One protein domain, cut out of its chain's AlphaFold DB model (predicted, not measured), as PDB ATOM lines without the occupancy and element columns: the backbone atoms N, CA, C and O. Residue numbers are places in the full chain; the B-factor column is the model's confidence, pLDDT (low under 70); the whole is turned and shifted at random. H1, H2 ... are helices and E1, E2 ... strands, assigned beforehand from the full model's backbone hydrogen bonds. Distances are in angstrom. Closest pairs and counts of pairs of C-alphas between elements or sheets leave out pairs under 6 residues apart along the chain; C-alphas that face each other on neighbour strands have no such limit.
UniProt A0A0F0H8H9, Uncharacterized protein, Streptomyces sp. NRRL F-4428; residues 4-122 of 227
ATOM      1  N   THR A   4    -126.640 131.207 -18.099       85.88
ATOM      2  CA  THR A   4    -127.344 132.456 -18.408       85.88
ATOM      3  C   THR A   4    -127.514 133.304 -17.156       85.88
ATOM      4  O   THR A   4    -127.782 132.760 -16.086       85.88
ATOM      5  N   LEU A   5    -127.386 134.623 -17.294       85.31
ATOM      6  CA  LEU A   5    -127.606 135.611 -16.242       85.31
ATOM      7  C   LEU A   5    -128.674 136.602 -16.690       85.31
ATOM      8  O   LEU A   5    -128.535 137.209 -17.746       85.31
ATOM      9  N   ALA A   6    -129.715 136.781 -15.884       85.94
ATOM     10  CA  ALA A   6    -130.647 137.886 -16.078       85.94
ATOM     11  C   ALA A   6    -129.992 139.195 -15.620       85.94
ATOM     12  O   ALA A   6    -129.225 139.211 -14.652       85.94
ATOM     13  N   GLY A   7    -130.286 140.292 -16.298       86.62
ATOM     14  CA  GLY A   7    -129.770 141.607 -15.959       86.62
ATOM     15  C   GLY A   7    -130.441 142.699 -16.772       86.62
ATOM     16  O   GLY A   7    -131.475 142.498 -17.404       86.62
ATOM     17  N   GLU A   8    -129.827 143.866 -16.753       86.56
ATOM     18  CA  GLU A   8    -130.244 145.031 -17.510       86.56
ATOM     19  C   GLU A   8    -129.068 145.487 -18.372       86.56
ATOM     20  O   GLU A   8    -127.926 145.523 -17.907       86.56
ATOM     21  N   ALA A   9    -129.327 145.828 -19.632       81.69
ATOM     22  CA  ALA A   9    -128.360 146.534 -20.453       81.69
ATOM     23  C   ALA A   9    -128.816 147.974 -20.670       81.69
ATOM     24  O   ALA A   9    -129.937 148.215 -21.109       81.69
ATOM     25  N   VAL A  10    -127.925 148.925 -20.411       80.88
ATOM     26  CA  VAL A  10    -128.087 150.319 -20.815       80.88
ATOM     27  C   VAL A  10    -127.395 150.478 -22.162       80.88
ATOM     28  O   VAL A  10    -126.167 150.438 -22.264       80.88
ATOM     29  N   GLY A  11    -128.212 150.589 -23.206       67.81
ATOM     30  CA  GLY A  11    -127.778 150.907 -24.560       67.81
ATOM     31  C   GLY A  11    -128.168 152.333 -24.965       67.81
ATOM     32  O   GLY A  11    -128.704 153.085 -24.148       67.81
ATOM     33  N   PRO A  12    -127.959 152.709 -26.239       62.19
ATOM     34  CA  PRO A  12    -128.396 154.006 -26.767       62.19
ATOM     35  C   PRO A  12    -129.910 154.243 -26.624       62.19
ATOM     36  O   PRO A  12    -130.337 155.389 -26.511       62.19
ATOM     37  N   ASP A  13    -130.704 153.171 -26.564       67.94
ATOM     38  CA  ASP A  13    -132.164 153.211 -26.421       67.94
ATOM     39  C   ASP A  13    -132.640 153.216 -24.952       67.94
ATOM     40  O   ASP A  13    -133.836 153.119 -24.678       67.94
ATOM     41  N   GLY A  14    -131.714 153.353 -23.998       71.31
ATOM     42  CA  GLY A  14    -131.996 153.324 -22.565       71.31
ATOM     43  C   GLY A  14    -131.857 151.933 -21.933       71.31
ATOM     44  O   GLY A  14    -131.294 151.022 -22.550       71.31
ATOM     45  N   PRO A  15    -132.303 151.776 -20.673       82.19
ATOM     46  CA  PRO A  15    -132.201 150.523 -19.937       82.19
ATOM     47  C   PRO A  15    -133.223 149.490 -20.423       82.19
ATOM     48  O   PRO A  15    -134.405 149.798 -20.575       82.19
ATOM     49  N   GLN A  16    -132.768 148.259 -20.652       84.06
ATOM     50  CA  GLN A  16    -133.577 147.150 -21.161       84.06
ATOM     51  C   GLN A  16    -133.266 145.858 -20.400       84.06
ATOM     52  O   GLN A  16    -132.098 145.528 -20.191       84.06
ATOM     53  N   ALA A  17    -134.304 145.103 -20.026       88.81
ATOM     54  CA  ALA A  17    -134.150 143.782 -19.416       88.81
ATOM     55  C   ALA A  17    -133.575 142.781 -20.432       88.81
ATOM     56  O   ALA A  17    -134.059 142.671 -21.563       88.81
ATOM     57  N   MET A  18    -132.515 142.084 -20.033       88.69
ATOM     58  CA  MET A  18    -131.695 141.264 -20.917       88.69
ATOM     59  C   MET A  18    -131.249 139.980 -20.229       88.69
ATOM     60  O   MET A  18    -130.860 139.964 -19.060       88.69
ATOM     61  N   THR A  19    -131.139 138.929 -21.026       91.12
ATOM     62  CA  THR A  19    -130.458 137.695 -20.665       91.12
ATOM     63  C   THR A  19    -129.063 137.665 -21.292       91.12
ATOM     64  O   THR A  19    -128.899 137.715 -22.511       91.12
ATOM     65  N   LEU A  20    -128.038 137.537 -20.454       91.31
ATOM     66  CA  LEU A  20    -126.652 137.300 -20.840       91.31
ATOM     67  C   LEU A  20    -126.374 135.799 -20.884       91.31
ATOM     68  O   LEU A  20    -126.354 135.132 -19.854       91.31
ATOM     69  N   SER A  21    -126.083 135.271 -22.065       91.62
ATOM     70  CA  SER A  21    -125.659 133.884 -22.267       91.62
ATOM     71  C   SER A  21    -124.144 133.794 -22.431       91.62
ATOM     72  O   SER A  21    -123.577 134.474 -23.285       91.62
ATOM     73  N   VAL A  22    -123.486 132.934 -21.649       90.62
ATOM     74  CA  VAL A  22    -122.020 132.773 -21.651       90.62
ATOM     75  C   VAL A  22    -121.584 131.561 -22.479       90.62
ATOM     76  O   VAL A  22    -122.041 130.427 -22.278       90.62
ATOM     77  N   PHE A  23    -120.639 131.796 -23.387       88.56
ATOM     78  CA  PHE A  23    -120.022 130.813 -24.275       88.56
ATOM     79  C   PHE A  23    -118.506 130.765 -24.040       88.56
ATOM     80  O   PHE A  23    -117.960 131.539 -23.263       88.56
ATOM     81  N   GLY A  24    -117.804 129.816 -24.669       85.50
ATOM     82  CA  GLY A  24    -116.361 129.658 -24.439       85.50
ATOM     83  C   GLY A  24    -115.534 130.869 -24.891       85.50
ATOM     84  O   GLY A  24    -114.533 131.211 -24.270       85.50
ATOM     85  N   ASP A  25    -115.970 131.546 -25.947       86.44
ATOM     86  CA  ASP A  25    -115.245 132.611 -26.645       86.44
ATOM     87  C   ASP A  25    -115.939 133.984 -26.560       86.44
ATOM     88  O   ASP A  25    -115.547 134.933 -27.251       86.44
ATOM     89  N   GLY A  26    -116.970 134.105 -25.724       91.50
ATOM     90  CA  GLY A  26    -117.696 135.350 -25.535       91.50
ATOM     91  C   GLY A  26    -119.074 135.148 -24.930       91.50
ATOM     92  O   GLY A  26    -119.336 134.195 -24.195       91.50
ATOM     93  N   MET A  27    -119.964 136.069 -25.261       93.31
ATOM     94  CA  MET A  27    -121.299 136.152 -24.703       93.31
ATOM     95  C   MET A  27    -122.310 136.678 -25.719       93.31
ATOM     96  O   MET A  27    -121.955 137.307 -26.717       93.31
ATOM     97  N   VAL A  28    -123.582 136.420 -25.442       92.44
ATOM     98  CA  VAL A  28    -124.709 136.946 -26.214       92.44
ATOM     99  C   VAL A  28    -125.679 137.620 -25.255       92.44
ATOM    100  O   VAL A  28    -126.073 137.003 -24.270       92.44
ATOM    101  N   LEU A  29    -126.059 138.860 -25.553       90.44
ATOM    102  CA  LEU A  29    -127.163 139.561 -24.904       90.44
ATOM    103  C   LEU A  29    -128.429 139.385 -25.744       90.44
ATOM    104  O   LEU A  29    -128.428 139.677 -26.943       90.44
ATOM    105  N   THR A  30    -129.499 138.913 -25.116       90.19
ATOM    106  CA  THR A  30    -130.829 138.780 -25.720       90.19
ATOM    107  C   THR A  30    -131.844 139.555 -24.900       90.19
ATOM    108  O   THR A  30    -131.894 139.367 -23.689       90.19
ATOM    109  N   GLU A  31    -132.662 140.378 -25.554       86.19
ATOM    110  CA  GLU A  31    -133.800 141.049 -24.915       86.19
ATOM    111  C   GLU A  31    -134.799 140.015 -24.394       86.19
ATOM    112  O   GLU A  31    -135.114 139.043 -25.086       86.19
ATOM    113  N   ASP A  32    -135.297 140.224 -23.175       79.69
ATOM    114  CA  ASP A  32    -136.188 139.259 -22.521       79.69
ATOM    115  C   ASP A  32    -137.564 139.160 -23.204       79.69
ATOM    116  O   ASP A  32    -138.213 138.115 -23.144       79.69
ATOM    117  N   ASP A  33    -138.006 140.215 -23.900       77.56
ATOM    118  CA  ASP A  33    -139.242 140.191 -24.691       77.56
ATOM    119  C   ASP A  33    -139.088 139.478 -26.050       77.56
ATOM    120  O   ASP A  33    -140.077 139.242 -26.749       77.56
ATOM    121  N   GLY A  34    -137.855 139.095 -26.411       71.81
ATOM    122  CA  GLY A  34    -137.523 138.386 -27.644       71.81
ATOM    123  C   GLY A  34    -137.734 139.196 -28.924       71.81
ATOM    124  O   GLY A  34    -137.725 138.609 -30.009       71.81
ATOM    125  N   THR A  35    -137.957 140.509 -28.827       70.06
ATOM    126  CA  THR A  35    -138.259 141.362 -29.984       70.06
ATOM    127  C   THR A  35    -137.013 141.981 -30.612       70.06
ATOM    128  O   THR A  35    -136.994 142.222 -31.823       70.06
ATOM    129  N   GLY A  36    -135.949 142.172 -29.829       73.69
ATOM    130  CA  GLY A  36    -134.659 142.653 -30.304       73.69
ATOM    131  C   GLY A  36    -133.778 141.599 -30.971       73.69
ATOM    132  O   GLY A  36    -133.882 140.390 -30.751       73.69
ATOM    133  N   SER A  37    -132.842 142.079 -31.792       82.88
ATOM    134  CA  SER A  37    -131.798 141.231 -32.371       82.88
ATOM    135  C   SER A  37    -130.710 140.935 -31.328       82.88
ATOM    136  O   SER A  37    -130.201 141.881 -30.722       82.88
ATOM    137  N   PRO A  38    -130.302 139.664 -31.136       88.56
ATOM    138  CA  PRO A  38    -129.254 139.312 -30.184       88.56
ATOM    139  C   PRO A  38    -127.942 140.051 -30.470       88.56
ATOM    140  O   PRO A  38    -127.475 140.078 -31.611       88.56
ATOM    141  N   ARG A  39    -127.313 140.601 -29.428       90.00
ATOM    142  CA  ARG A  39    -126.006 141.269 -29.529       90.00
ATOM    143  C   ARG A  39    -124.910 140.307 -29.096       90.00
ATOM    144  O   ARG A  39    -124.966 139.748 -28.004       90.00
ATOM    145  N   VAL A  40    -123.916 140.096 -29.955       92.69
ATOM    146  CA  VAL A  40    -122.827 139.139 -29.718       92.69
ATOM    147  C   VAL A  40    -121.551 139.891 -29.365       92.69
ATOM    148  O   VAL A  40    -121.092 140.724 -30.142       92.69
ATOM    149  N   TYR A  41    -120.947 139.542 -28.229       93.75
ATOM    150  CA  TYR A  41    -119.712 140.146 -27.741       93.75
ATOM    151  C   TYR A  41    -118.633 139.089 -27.524       93.75
ATOM    152  O   TYR A  41    -118.848 138.064 -26.880       93.75
ATOM    153  N   ARG A  42    -117.432 139.345 -28.034       95.81
ATOM    154  CA  ARG A  42    -116.210 138.613 -27.684       95.81
ATOM    155  C   ARG A  42    -115.657 139.130 -26.362       95.81
ATOM    156  O   ARG A  42    -115.815 140.306 -26.054       95.81
ATOM    157  N   TRP A  43    -114.900 138.301 -25.643       95.00
ATOM    158  CA  TRP A  43    -114.206 138.743 -24.422       95.00
ATOM    159  C   TRP A  43    -113.327 139.978 -24.653       95.00
ATOM    160  O   TRP A  43    -113.281 140.873 -23.821       95.00
ATOM    161  N   ALA A  44    -112.696 140.076 -25.827       94.75
ATOM    162  CA  ALA A  44    -111.865 141.219 -26.201       94.75
ATOM    163  C   ALA A  44    -112.635 142.545 -26.355       94.75
ATOM    164  O   ALA A  44    -111.989 143.592 -26.370       94.75
ATOM    165  N   GLN A  45    -113.963 142.496 -26.500       95.88
ATOM    166  CA  GLN A  45    -114.845 143.663 -26.601       95.88
ATOM    167  C   GLN A  45    -115.360 144.129 -25.235       95.88
ATOM    168  O   GLN A  45    -116.050 145.142 -25.175       95.88
ATOM    169  N   VAL A  46    -115.045 143.418 -24.148       96.56
ATOM    170  CA  VAL A  46    -115.219 143.959 -22.799       96.56
ATOM    171  C   VAL A  46    -114.140 145.024 -22.608       96.56
ATOM    172  O   VAL A  46    -112.962 144.773 -22.853       96.56
ATOM    173  N   ALA A  47    -114.563 146.232 -22.261       95.94
ATOM    174  CA  ALA A  47    -113.699 147.365 -21.965       95.94
ATOM    175  C   ALA A  47    -113.360 147.412 -20.473       95.94
ATOM    176  O   ALA A  47    -112.204 147.625 -20.127       95.94
ATOM    177  N   ARG A  48    -114.353 147.174 -19.604       96.62
ATOM    178  CA  ARG A  48    -114.212 147.165 -18.140       96.62
ATOM    179  C   ARG A  48    -115.112 146.106 -17.513       96.62
ATOM    180  O   ARG A  48    -116.232 145.889 -17.983       96.62
ATOM    181  N   LEU A  49    -114.644 145.487 -16.434       96.94
ATOM    182  CA  LEU A  49    -115.401 144.514 -15.649       96.94
ATOM    183  C   LEU A  49    -115.412 144.901 -14.167       96.94
ATOM    184  O   LEU A  49    -114.361 145.093 -13.572       96.94
ATOM    185  N   TRP A  50    -116.586 144.925 -13.544       95.94
ATOM    186  CA  TRP A  50    -116.738 145.011 -12.094       95.94
ATOM    187  C   TRP A  50    -117.420 143.749 -11.581       95.94
ATOM    188  O   TRP A  50    -118.479 143.358 -12.079       95.94
ATOM    189  N   CYS A  51    -116.827 143.161 -10.551       91.56
ATOM    190  CA  CYS A  51    -117.392 142.048  -9.803       91.56
ATOM    191  C   CYS A  51    -117.306 142.392  -8.317       91.56
ATOM    192  O   CYS A  51    -116.209 142.583  -7.792       91.56
ATOM    193  N   ALA A  52    -118.448 142.456  -7.644       89.81
ATOM    194  CA  ALA A  52    -118.518 142.669  -6.206       89.81
ATOM    195  C   ALA A  52    -119.576 141.747  -5.604       89.81
ATOM    196  O   ALA A  52    -120.631 141.541  -6.196       89.81
ATOM    197  N   ASN A  53    -119.300 141.222  -4.419       86.31
ATOM    198  CA  ASN A  53    -120.249 140.427  -3.657       86.31
ATOM    199  C   ASN A  53    -120.645 141.198  -2.407       86.31
ATOM    200  O   ASN A  53    -119.792 141.694  -1.682       86.31
ATOM    201  N   ASP A  54    -121.931 141.239  -2.132       80.75
ATOM    202  CA  ASP A  54    -122.484 141.828  -0.928       80.75
ATOM    203  C   ASP A  54    -123.274 140.770  -0.154       80.75
ATOM    204  O   ASP A  54    -123.521 139.664  -0.651       80.75
ATOM    205  N   VAL A  55    -123.655 141.092   1.075       78.69
ATOM    206  CA  VAL A  55    -124.492 140.229   1.903       78.69
ATOM    207  C   VAL A  55    -125.652 141.040   2.454       78.69
ATOM    208  O   VAL A  55    -125.483 141.861   3.348       78.69
ATOM    209  N   ASP A  56    -126.854 140.745   1.962       79.75
ATOM    210  CA  ASP A  56    -128.087 141.257   2.549       79.75
ATOM    211  C   ASP A  56    -128.408 140.410   3.795       79.75
ATOM    212  O   ASP A  56    -128.490 139.182   3.726       79.75
ATOM    213  N   GLY A  57    -128.566 141.044   4.958       75.56
ATOM    214  CA  GLY A  57    -128.796 140.369   6.238       75.56
ATOM    215  C   GLY A  57    -130.040 140.885   6.951       75.56
ATOM    216  O   GLY A  57    -130.302 142.086   6.976       75.56
ATOM    217  N   SER A  58    -130.808 139.990   7.568       79.19
ATOM    218  CA  SER A  58    -131.921 140.366   8.445       79.19
ATOM    219  C   SER A  58    -131.979 139.482   9.688       79.19
ATOM    220  O   SER A  58    -131.745 138.272   9.617       79.19
ATOM    221  N   HIS A  59    -132.294 140.081  10.839       75.44
ATOM    222  CA  HIS A  59    -132.574 139.319  12.055       75.44
ATOM    223  C   HIS A  59    -133.922 138.613  11.903       75.44
ATOM    224  O   HIS A  59    -134.933 139.233  11.566       75.44
ATOM    225  N   ALA A  60    -133.932 137.315  12.178       77.75
ATOM    226  CA  ALA A  60    -135.135 136.514  12.299       77.75
ATOM    227  C   ALA A  60    -135.456 136.272  13.787       77.75
ATOM    228  O   ALA A  60    -134.585 136.440  14.647       77.75
ATOM    229  N   PRO A  61    -136.699 135.875  14.122       73.38
ATOM    230  CA  PRO A  61    -137.027 135.407  15.465       73.38
ATOM    231  C   PRO A  61    -136.077 134.292  15.938       73.38
ATOM    232  O   PRO A  61    -135.461 133.599  15.130       73.38
ATOM    233  N   ASP A  62    -135.987 134.116  17.257       82.12
ATOM    234  CA  ASP A  62    -135.244 133.028  17.912       82.12
ATOM    235  C   ASP A  62    -133.705 133.089  17.800       82.12
ATOM    236  O   ASP A  62    -133.028 132.065  17.880       82.12
ATOM    237  N   GLY A  63    -133.127 134.291  17.669       81.88
ATOM    238  CA  GLY A  63    -131.666 134.479  17.685       81.88
ATOM    239  C   GLY A  63    -130.977 133.959  16.421       81.88
ATOM    240  O   GLY A  63    -129.846 133.470  16.470       81.88
ATOM    241  N   MET A  64    -131.679 134.025  15.289       86.31
ATOM    242  CA  MET A  64    -131.185 133.636  13.971       86.31
ATOM    243  C   MET A  64    -130.946 134.877  13.108       86.31
ATOM    244  O   MET A  64    -131.694 135.851  13.165       86.31
ATOM    245  N   VAL A  65    -129.933 134.814  12.253       84.56
ATOM    246  CA  VAL A  65    -129.648 135.800  11.211       84.56
ATOM    247  C   VAL A  65    -129.828 135.118   9.861       84.56
ATOM    248  O   VAL A  65    -129.233 134.072   9.594       84.56
ATOM    249  N   VAL A  66    -130.677 135.691   9.014       85.75
ATOM    250  CA  VAL A  66    -130.886 135.238   7.638       85.75
ATOM    251  C   VAL A  66    -130.041 136.109   6.724       85.75
ATOM    252  O   VAL A  66    -130.279 137.311   6.619       85.75
ATOM    253  N   THR A  67    -129.058 135.496   6.073       83.06
ATOM    254  CA  THR A  67    -128.131 136.152   5.142       83.06
ATOM    255  C   THR A  67    -128.377 135.685   3.725       83.06
ATOM    256  O   THR A  67    -128.539 134.487   3.491       83.06
ATOM    257  N   GLN A  68    -128.318 136.600   2.772       84.81
ATOM    258  CA  GLN A  68    -128.398 136.317   1.355       84.81
ATOM    259  C   GLN A  68    -127.196 136.929   0.646       84.81
ATOM    260  O   GLN A  68    -126.951 138.128   0.738       84.81
ATOM    261  N   TRP A  69    -126.445 136.095  -0.069       84.31
ATOM    262  CA  TRP A  69    -125.324 136.577  -0.862       84.31
ATOM    263  C   TRP A  69    -125.825 137.204  -2.148       84.31
ATOM    264  O   TRP A  69    -126.602 136.598  -2.890       84.31
ATOM    265  N   VAL A  70    -125.347 138.410  -2.403       87.25
ATOM    266  CA  VAL A  70    -125.658 139.208  -3.576       87.25
ATOM    267  C   VAL A  70    -124.402 139.281  -4.428       87.25
ATOM    268  O   VAL A  70    -123.354 139.696  -3.956       87.25
ATOM    269  N   HIS A  71    -124.500 138.919  -5.697       88.88
ATOM    270  CA  HIS A  71    -123.426 139.045  -6.674       88.88
ATOM    271  C   HIS A  71    -123.785 140.177  -7.625       88.88
ATOM    272  O   HIS A  71    -124.815 140.127  -8.301       88.88
ATOM    273  N   VAL A  72    -122.943 141.199  -7.672       91.06
ATOM    274  CA  VAL A  72    -123.068 142.339  -8.574       91.06
ATOM    275  C   VAL A  72    -122.016 142.198  -9.664       91.06
ATOM    276  O   VAL A  72    -120.813 142.214  -9.403       91.06
ATOM    277  N   LEU A  73    -122.491 142.062 -10.896       93.62
ATOM    278  CA  LEU A  73    -121.684 142.021 -12.105       93.62
ATOM    279  C   LEU A  73    -122.021 143.247 -12.946       93.62
ATOM    280  O   LEU A  73    -123.182 143.450 -13.295       93.62
ATOM    281  N   ARG A  74    -121.017 144.028 -13.330       95.00
ATOM    282  CA  ARG A  74    -121.163 145.088 -14.331       95.00
ATOM    283  C   ARG A  74    -120.080 144.937 -15.387       95.00
ATOM    284  O   ARG A  74    -118.919 144.712 -15.067       95.00
ATOM    285  N   MET A  75    -120.462 145.061 -16.647       95.56
ATOM    286  CA  MET A  75    -119.564 145.021 -17.794       95.56
ATOM    287  C   MET A  75    -119.829 146.229 -18.670       95.56
ATOM    288  O   MET A  75    -120.978 146.535 -18.980       95.56
ATOM    289  N   GLU A  76    -118.762 146.885 -19.088       95.62
ATOM    290  CA  GLU A  76    -118.803 147.906 -20.125       95.62
ATOM    291  C   GLU A  76    -118.139 147.345 -21.374       95.62
ATOM    292  O   GLU A  76    -117.065 146.744 -21.293       95.62
ATOM    293  N   PHE A  77    -118.782 147.517 -22.521       94.44
ATOM    294  CA  PHE A  77    -118.288 147.075 -23.814       94.44
ATOM    295  C   PHE A  77    -117.667 148.238 -24.585       94.44
ATOM    296  O   PHE A  77    -117.999 149.402 -24.382       94.44
ATOM    297  N   THR A  78    -116.784 147.927 -25.532       94.12
ATOM    298  CA  THR A  78    -116.077 148.932 -26.349       94.12
ATOM    299  C   THR A  78    -116.992 149.796 -27.223       94.12
ATOM    300  O   THR A  78    -116.551 150.823 -27.726       94.12
ATOM    301  N   ASP A  79    -118.237 149.370 -27.454       91.25
ATOM    302  CA  ASP A  79    -119.251 150.147 -28.179       91.25
ATOM    303  C   ASP A  79    -120.056 151.093 -27.263       91.25
ATOM    304  O   ASP A  79    -120.976 151.760 -27.732       91.25
ATOM    305  N   GLY A  80    -119.714 151.154 -25.971       90.00
ATOM    306  CA  GLY A  80    -120.400 151.951 -24.956       90.00
ATOM    307  C   GLY A  80    -121.602 151.258 -24.312       90.00
ATOM    308  O   GLY A  80    -122.209 151.829 -23.409       90.00
ATOM    309  N   THR A  81    -121.958 150.039 -24.732       90.62
ATOM    310  CA  THR A  81    -123.010 149.260 -24.069       90.62
ATOM    311  C   THR A  81    -122.574 148.907 -22.650       90.62
ATOM    312  O   THR A  81    -121.438 148.483 -22.430       90.62
ATOM    313  N   VAL A  82    -123.481 149.023 -21.681       92.69
ATOM    314  CA  VAL A  82    -123.238 148.595 -20.298       92.69
ATOM    315  C   VAL A  82    -124.237 147.513 -19.935       92.69
ATOM    316  O   VAL A  82    -125.435 147.739 -20.036       92.69
ATOM    317  N   PHE A  83    -123.764 146.355 -19.484       92.94
ATOM    318  CA  PHE A  83    -124.598 145.313 -18.887       92.94
ATOM    319  C   PHE A  83    -124.378 145.284 -17.376       92.94
ATOM    320  O   PHE A  83    -123.237 145.278 -16.916       92.94
ATOM    321  N   ALA A  84    -125.456 145.228 -16.604       93.00
ATOM    322  CA  ALA A  84    -125.424 145.090 -15.159       93.00
ATOM    323  C   ALA A  84    -126.362 143.963 -14.717       93.00
ATOM    324  O   ALA A  84    -127.477 143.822 -15.207       93.00
ATOM    325  N   SER A  85    -125.916 143.157 -13.765       91.69
ATOM    326  CA  SER A  85    -126.700 142.077 -13.181       91.69
ATOM    327  C   SER A  85    -126.492 142.058 -11.674       91.69
ATOM    328  O   SER A  85    -125.358 142.061 -11.190       91.69
ATOM    329  N   ARG A  86    -127.602 142.045 -10.933       90.81
ATOM    330  CA  ARG A  86    -127.640 141.785  -9.493       90.81
ATOM    331  C   ARG A  86    -128.310 140.433  -9.301       90.81
ATOM    332  O   ARG A  86    -129.500 140.284  -9.559       90.81
ATOM    333  N   MET A  87    -127.538 139.452  -8.862       89.31
ATOM    334  CA  MET A  87    -127.990 138.079  -8.662       89.31
ATOM    335  C   MET A  87    -127.926 137.747  -7.183       89.31
ATOM    336  O   MET A  87    -127.069 138.265  -6.475       89.31
ATOM    337  N   THR A  88    -128.800 136.870  -6.709       88.44
ATOM    338  CA  THR A  88    -128.783 136.452  -5.308       88.44
ATOM    339  C   THR A  88    -128.768 134.939  -5.197       88.44
ATOM    340  O   THR A  88    -129.526 134.248  -5.880       88.44
ATOM    341  N   ASP A  89    -127.888 134.415  -4.348       85.69
ATOM    342  CA  ASP A  89    -127.979 133.015  -3.940       85.69
ATOM    343  C   ASP A  89    -129.193 132.832  -3.010       85.69
ATOM    344  O   ASP A  89    -129.723 133.808  -2.468       85.69
ATOM    345  N   PRO A  90    -129.679 131.598  -2.803       84.12
ATOM    346  CA  PRO A  90    -130.709 131.341  -1.804       84.12
ATOM    347  C   PRO A  90    -130.283 131.822  -0.403       84.12
ATOM    348  O   PRO A  90    -129.112 131.676  -0.040       84.12
ATOM    349  N   PRO A  91    -131.210 132.367   0.407       85.75
ATOM    350  CA  PRO A  91    -130.891 132.816   1.754       85.75
ATOM    351  C   PRO A  91    -130.505 131.641   2.662       85.75
ATOM    352  O   PRO A  91    -131.046 130.538   2.559       85.75
ATOM    353  N   ILE A  92    -129.593 131.900   3.593       82.44
ATOM    354  CA  ILE A  92    -129.090 130.949   4.583       82.44
ATOM    355  C   ILE A  92    -129.423 131.485   5.973       82.44
ATOM    356  O   ILE A  92    -129.095 132.624   6.298       82.44
ATOM    357  N   ALA A  93    -130.053 130.655   6.803       85.62
ATOM    358  CA  ALA A  93    -130.301 130.967   8.204       85.62
ATOM    359  C   ALA A  93    -129.151 130.438   9.073       85.62
ATOM    360  O   ALA A  93    -128.865 129.240   9.071       85.62
ATOM    361  N   THR A  94    -128.526 131.327   9.841       80.94
ATOM    362  CA  THR A  94    -127.390 131.028  10.720       80.94
ATOM    363  C   THR A  94    -127.691 131.533  12.132       80.94
ATOM    364  O   THR A  94    -128.210 132.638  12.265       80.94
ATOM    365  N   PRO A  95    -127.376 130.788  13.207       86.06
ATOM    366  CA  PRO A  95    -127.492 131.320  14.565       86.06
ATOM    367  C   PRO A  95    -126.660 132.597  14.744       86.06
ATOM    368  O   PRO A  95    -125.513 132.651  14.302       86.06
ATOM    369  N   GLU A  96    -127.197 133.604  15.430       83.69
ATOM    370  CA  GLU A  96    -126.578 134.930  15.584       83.69
ATOM    371  C   GLU A  96    -125.169 134.861  16.187       83.69
ATOM    372  O   GLU A  96    -124.238 135.470  15.670       83.69
ATOM    373  N   ALA A  97    -124.964 134.022  17.206       81.06
ATOM    374  CA  ALA A  97    -123.641 133.815  17.800       81.06
ATOM    375  C   ALA A  97    -122.606 133.253  16.801       81.06
ATOM    376  O   ALA A  97    -121.412 133.522  16.920       81.06
ATOM    377  N   VAL A  98    -123.047 132.470  15.809       77.88
ATOM    378  CA  VAL A  98    -122.179 131.956  14.739       77.88
ATOM    379  C   VAL A  98    -121.922 133.044  13.699       77.88
ATOM    380  O   VAL A  98    -120.772 133.211  13.293       77.88
ATOM    381  N   PHE A  99    -122.951 133.810  13.323       76.31
ATOM    382  CA  PHE A  99    -122.841 134.955  12.416       76.31
ATOM    383  C   PHE A  99    -121.828 135.991  12.932       76.31
ATOM    384  O   PHE A  99    -120.859 136.293  12.239       76.31
ATOM    385  N   LEU A 100    -121.983 136.438  14.183       74.12
ATOM    386  CA  LEU A 100    -121.114 137.437  14.821       74.12
ATOM    387  C   LEU A 100    -119.673 136.957  15.013       74.12
ATOM    388  O   LEU A 100    -118.748 137.756  15.047       74.12
ATOM    389  N   SER A 101    -119.447 135.645  15.103       70.44
ATOM    390  CA  SER A 101    -118.088 135.105  15.224       70.44
ATOM    391  C   SER A 101    -117.259 135.201  13.933       70.44
ATOM    392  O   SER A 101    -116.115 134.744  13.917       70.44
ATOM    393  N   GLY A 102    -117.843 135.691  12.831       61.06
ATOM    394  CA  GLY A 102    -117.197 135.753  11.516       61.06
ATOM    395  C   GLY A 102    -116.919 134.378  10.894       61.06
ATOM    396  O   GLY A 102    -116.328 134.287   9.823       61.06
ATOM    397  N   ARG A 103    -117.360 133.283  11.534       56.16
ATOM    398  CA  ARG A 103    -117.177 131.891  11.080       56.16
ATOM    399  C   ARG A 103    -118.194 131.458  10.025       56.16
ATOM    400  O   ARG A 103    -118.394 130.259   9.823       56.16
ATOM    401  N   MET A 104    -118.854 132.401   9.362       55.88
ATOM    402  CA  MET A 104    -119.580 132.063   8.146       55.88
ATOM    403  C   MET A 104    -118.576 131.589   7.099       55.88
ATOM    404  O   MET A 104    -117.487 132.149   6.980       55.88
ATOM    405  N   SER A 105    -118.917 130.534   6.356       50.31
ATOM    406  CA  SER A 105    -118.080 130.111   5.234       50.31
ATOM    407  C   SER A 105    -117.886 131.319   4.307       50.31
ATOM    408  O   SER A 105    -118.892 131.861   3.841       50.31
ATOM    409  N   PRO A 106    -116.642 131.728   3.986       51.72
ATOM    410  CA  PRO A 106    -116.383 132.798   3.015       51.72
ATOM    411  C   PRO A 106    -116.830 132.404   1.596       51.72
ATOM    412  O   PRO A 106    -116.724 133.180   0.652       51.72
ATOM    413  N   SER A 107    -117.297 131.165   1.432       55.97
ATOM    414  CA  SER A 107    -117.830 130.601   0.204       55.97
ATOM    415  C   SER A 107    -119.109 129.830   0.549       55.97
ATOM    416  O   SER A 107    -119.043 128.626   0.828       55.97
ATOM    417  N   PRO A 108    -120.275 130.494   0.624       63.44
ATOM    418  CA  PRO A 108    -121.550 129.780   0.626       63.44
ATOM    419  C   PRO A 108    -121.638 128.892  -0.631       63.44
ATOM    420  O   PRO A 108    -121.024 129.207  -1.656       63.44
ATOM    421  N   PRO A 109    -122.406 127.791  -0.607       69.88
ATOM    422  CA  PRO A 109    -122.762 127.091  -1.833       69.88
ATOM    423  C   PRO A 109    -123.434 128.074  -2.800       69.88
ATOM    424  O   PRO A 109    -124.524 128.563  -2.517       69.88
ATOM    425  N   SER A 110    -122.771 128.370  -3.918       79.19
ATOM    426  CA  SER A 110    -123.242 129.351  -4.896       79.19
ATOM    427  C   SER A 110    -123.406 128.703  -6.261       79.19
ATOM    428  O   SER A 110    -122.472 128.100  -6.796       79.19
ATOM    429  N   ALA A 111    -124.599 128.841  -6.838       81.12
ATOM    430  CA  ALA A 111    -124.836 128.471  -8.232       81.12
ATOM    431  C   ALA A 111    -124.376 129.581  -9.195       81.12
ATOM    432  O   ALA A 111    -124.162 129.324 -10.381       81.12
ATOM    433  N   ILE A 112    -124.204 130.801  -8.676       86.38
ATOM    434  CA  ILE A 112    -123.864 132.008  -9.429       86.38
ATOM    435  C   ILE A 112    -122.349 132.159  -9.586       86.38
ATOM    436  O   ILE A 112    -121.875 132.412 -10.696       86.38
ATOM    437  N   ALA A 113    -121.574 131.951  -8.517       84.50
ATOM    438  CA  ALA A 113    -120.127 132.176  -8.528       84.50
ATOM    439  C   ALA A 113    -119.391 131.424  -9.663       84.50
ATOM    440  O   ALA A 113    -118.634 132.065 -10.394       84.50
ATOM    441  N   PRO A 114    -119.670 130.129  -9.939       86.56
ATOM    442  CA  PRO A 114    -119.028 129.427 -11.054       86.56
ATOM    443  C   PRO A 114    -119.350 130.011 -12.436       86.56
ATOM    444  O   PRO A 114    -118.608 129.769 -13.387       86.56
ATOM    445  N   LEU A 115    -120.472 130.719 -12.588       86.19
ATOM    446  CA  LEU A 115    -120.849 131.380 -13.836       86.19
ATOM    447  C   LEU A 115    -120.162 132.741 -13.972       86.19
ATOM    448  O   LEU A 115    -119.630 133.036 -15.041       86.19
ATOM    449  N   VAL A 116    -120.090 133.517 -12.886       89.56
ATOM    450  CA  VAL A 116    -119.309 134.764 -12.836       89.56
ATOM    451  C   VAL A 116    -117.834 134.484 -13.136       89.56
ATOM    452  O   VAL A 116    -117.231 135.187 -13.942       89.56
ATOM    453  N   ASP A 117    -117.268 133.399 -12.607       89.38
ATOM    454  CA  ASP A 117    -115.873 133.013 -12.859       89.38
ATOM    455  C   ASP A 117    -115.569 132.702 -14.327       89.38
ATOM    456  O   ASP A 117    -114.462 132.962 -14.804       89.38
ATOM    457  N   ARG A 118    -116.554 132.198 -15.079       90.31
ATOM    458  CA  ARG A 118    -116.397 131.946 -16.521       90.31
ATOM    459  C   ARG A 118    -116.331 133.222 -17.347       90.31
ATOM    460  O   ARG A 118    -115.792 133.174 -18.447       90.31
ATOM    461  N   ILE A 119    -116.876 134.323 -16.838       92.81
ATOM    462  CA  ILE A 119    -116.747 135.659 -17.430       92.81
ATOM    463  C   ILE A 119    -115.433 136.285 -16.963       92.81
ATOM    464  O   ILE A 119    -114.608 136.714 -17.768       92.81
ATOM    465  N   ARG A 120    -115.225 136.282 -15.644       92.81
ATOM    466  CA  ARG A 120    -114.117 136.942 -14.958       92.81
ATOM    467  C   ARG A 120    -112.759 136.428 -15.412       92.81
ATOM    468  O   ARG A 120    -111.920 137.225 -15.805       92.81
ATOM    469  N   GLY A 121    -112.552 135.112 -15.441       93.75
ATOM    470  CA  GLY A 121    -111.261 134.514 -15.793       93.75
ATOM    471  C   GLY A 121    -110.718 134.961 -17.163       93.75
ATOM    472  O   GLY A 121    -109.622 135.523 -17.220       93.75
ATOM    473  N   PRO A 122    -111.459 134.752 -18.271       95.12
ATOM    474  CA  PRO A 122    -111.022 135.172 -19.603       95.12
ATOM    475  C   PRO A 122    -110.807 136.683 -19.740       95.12
ATOM    476  O   PRO A 122    -109.824 137.099 -20.357       95.12
TER     477      PRO A 122
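What this domain is: This is residues 4 to 122 of the 227 residues of an uncharacterized protein of Streptomyces sp. NRRL F-4428 (UniProt A0A0F0H8H9). A long, strongly twisted antiparallel sheet: the hairpin of E5 and E6 makes the long axis, and at one end the strands E1 to E4 fold round as a second wall crossing it. H2 packs in the angle between that wall and the long hairpin, while E8 and H1 lie at the far end. The printed part has 119 residues, with eight named strands and then two named helices in chain order, E1 to E8, H1, H2; the class is mostly strand. The sheet is branched and antiparallel in each neighbour pair. The whole is loose, with a radius of gyration of the C-alphas of 17.1 A, and elongated, spanning 51 by 28 by 19 A.

Where its parts are: E1, residues 4 to 11, begins at C-alpha 4 (-127.344, 132.456, -18.408), measures 19.5 A and bends by 62 degrees at residue 7. E2, residues 14 to 23, measures 25.6 A and bends by 66 degrees at residue 17. E3 is residues 26 to 31, 17.1 A, and E4 residues 39 to 42, 10.3 A. E5, residues 46 to 60, measures 41.0 A, and E6, residues 64 to 77, 42.1 A. E7 is residues 82 to 88, 20.1 A, and E8 residues 92 to 95, 10.1 A. H1 is residues 96 to 100, 6.1 A. H2, residues 113 to 122, measures 14.6 A and ends at C-alpha 122 (-111.022, 135.172, -19.603).

How they stand to each other: E1 to E4 form a meander, each strand the antiparallel neighbour of the one before; N 7 and O 18 of E1 and E2 are 2.8 A apart, N 21 and O 28 of E2 and E3 2.8 A, and N 27 and O 41 of E3 and E4 2.8 A, each within hydrogen-bond range. E7 lies on the other side of E1 from E2, with N 8 and O 84 at 2.8 A. E5, E6 and E7 form a second meander, with N 54 and O 70 at 2.8 A and N 73 and O 85 at 2.9 A. E6 has three neighbours: E5 on one side, E7 and E8 on the other, with N 65 and O 94 at 2.8 A. E4 and E5 meet only through their link. H1 is on the sheet at a height of 7.8 A, only just over E8, on which 3 of its C-alphas fall. H2 is on the sheet too; its closest C-alphas to E2 are those of Val 22 and Ile 119, 7.3 A, and to E6 those of Leu 73 and Val 116, 7.7 A. Each O i to N i+4 pair of H1 is within range, and 3 of 6 in H2.

The domain as a whole: The C-alphas farthest apart are those of Asp 62 and Asp 79, 51.7 A. The printed part has no cut. The link from H1 to H2, residues 101 to 112, is long. The mean pLDDT of the printed part is 84.3; residues 11 to 13 and 102 to 109 are under 70.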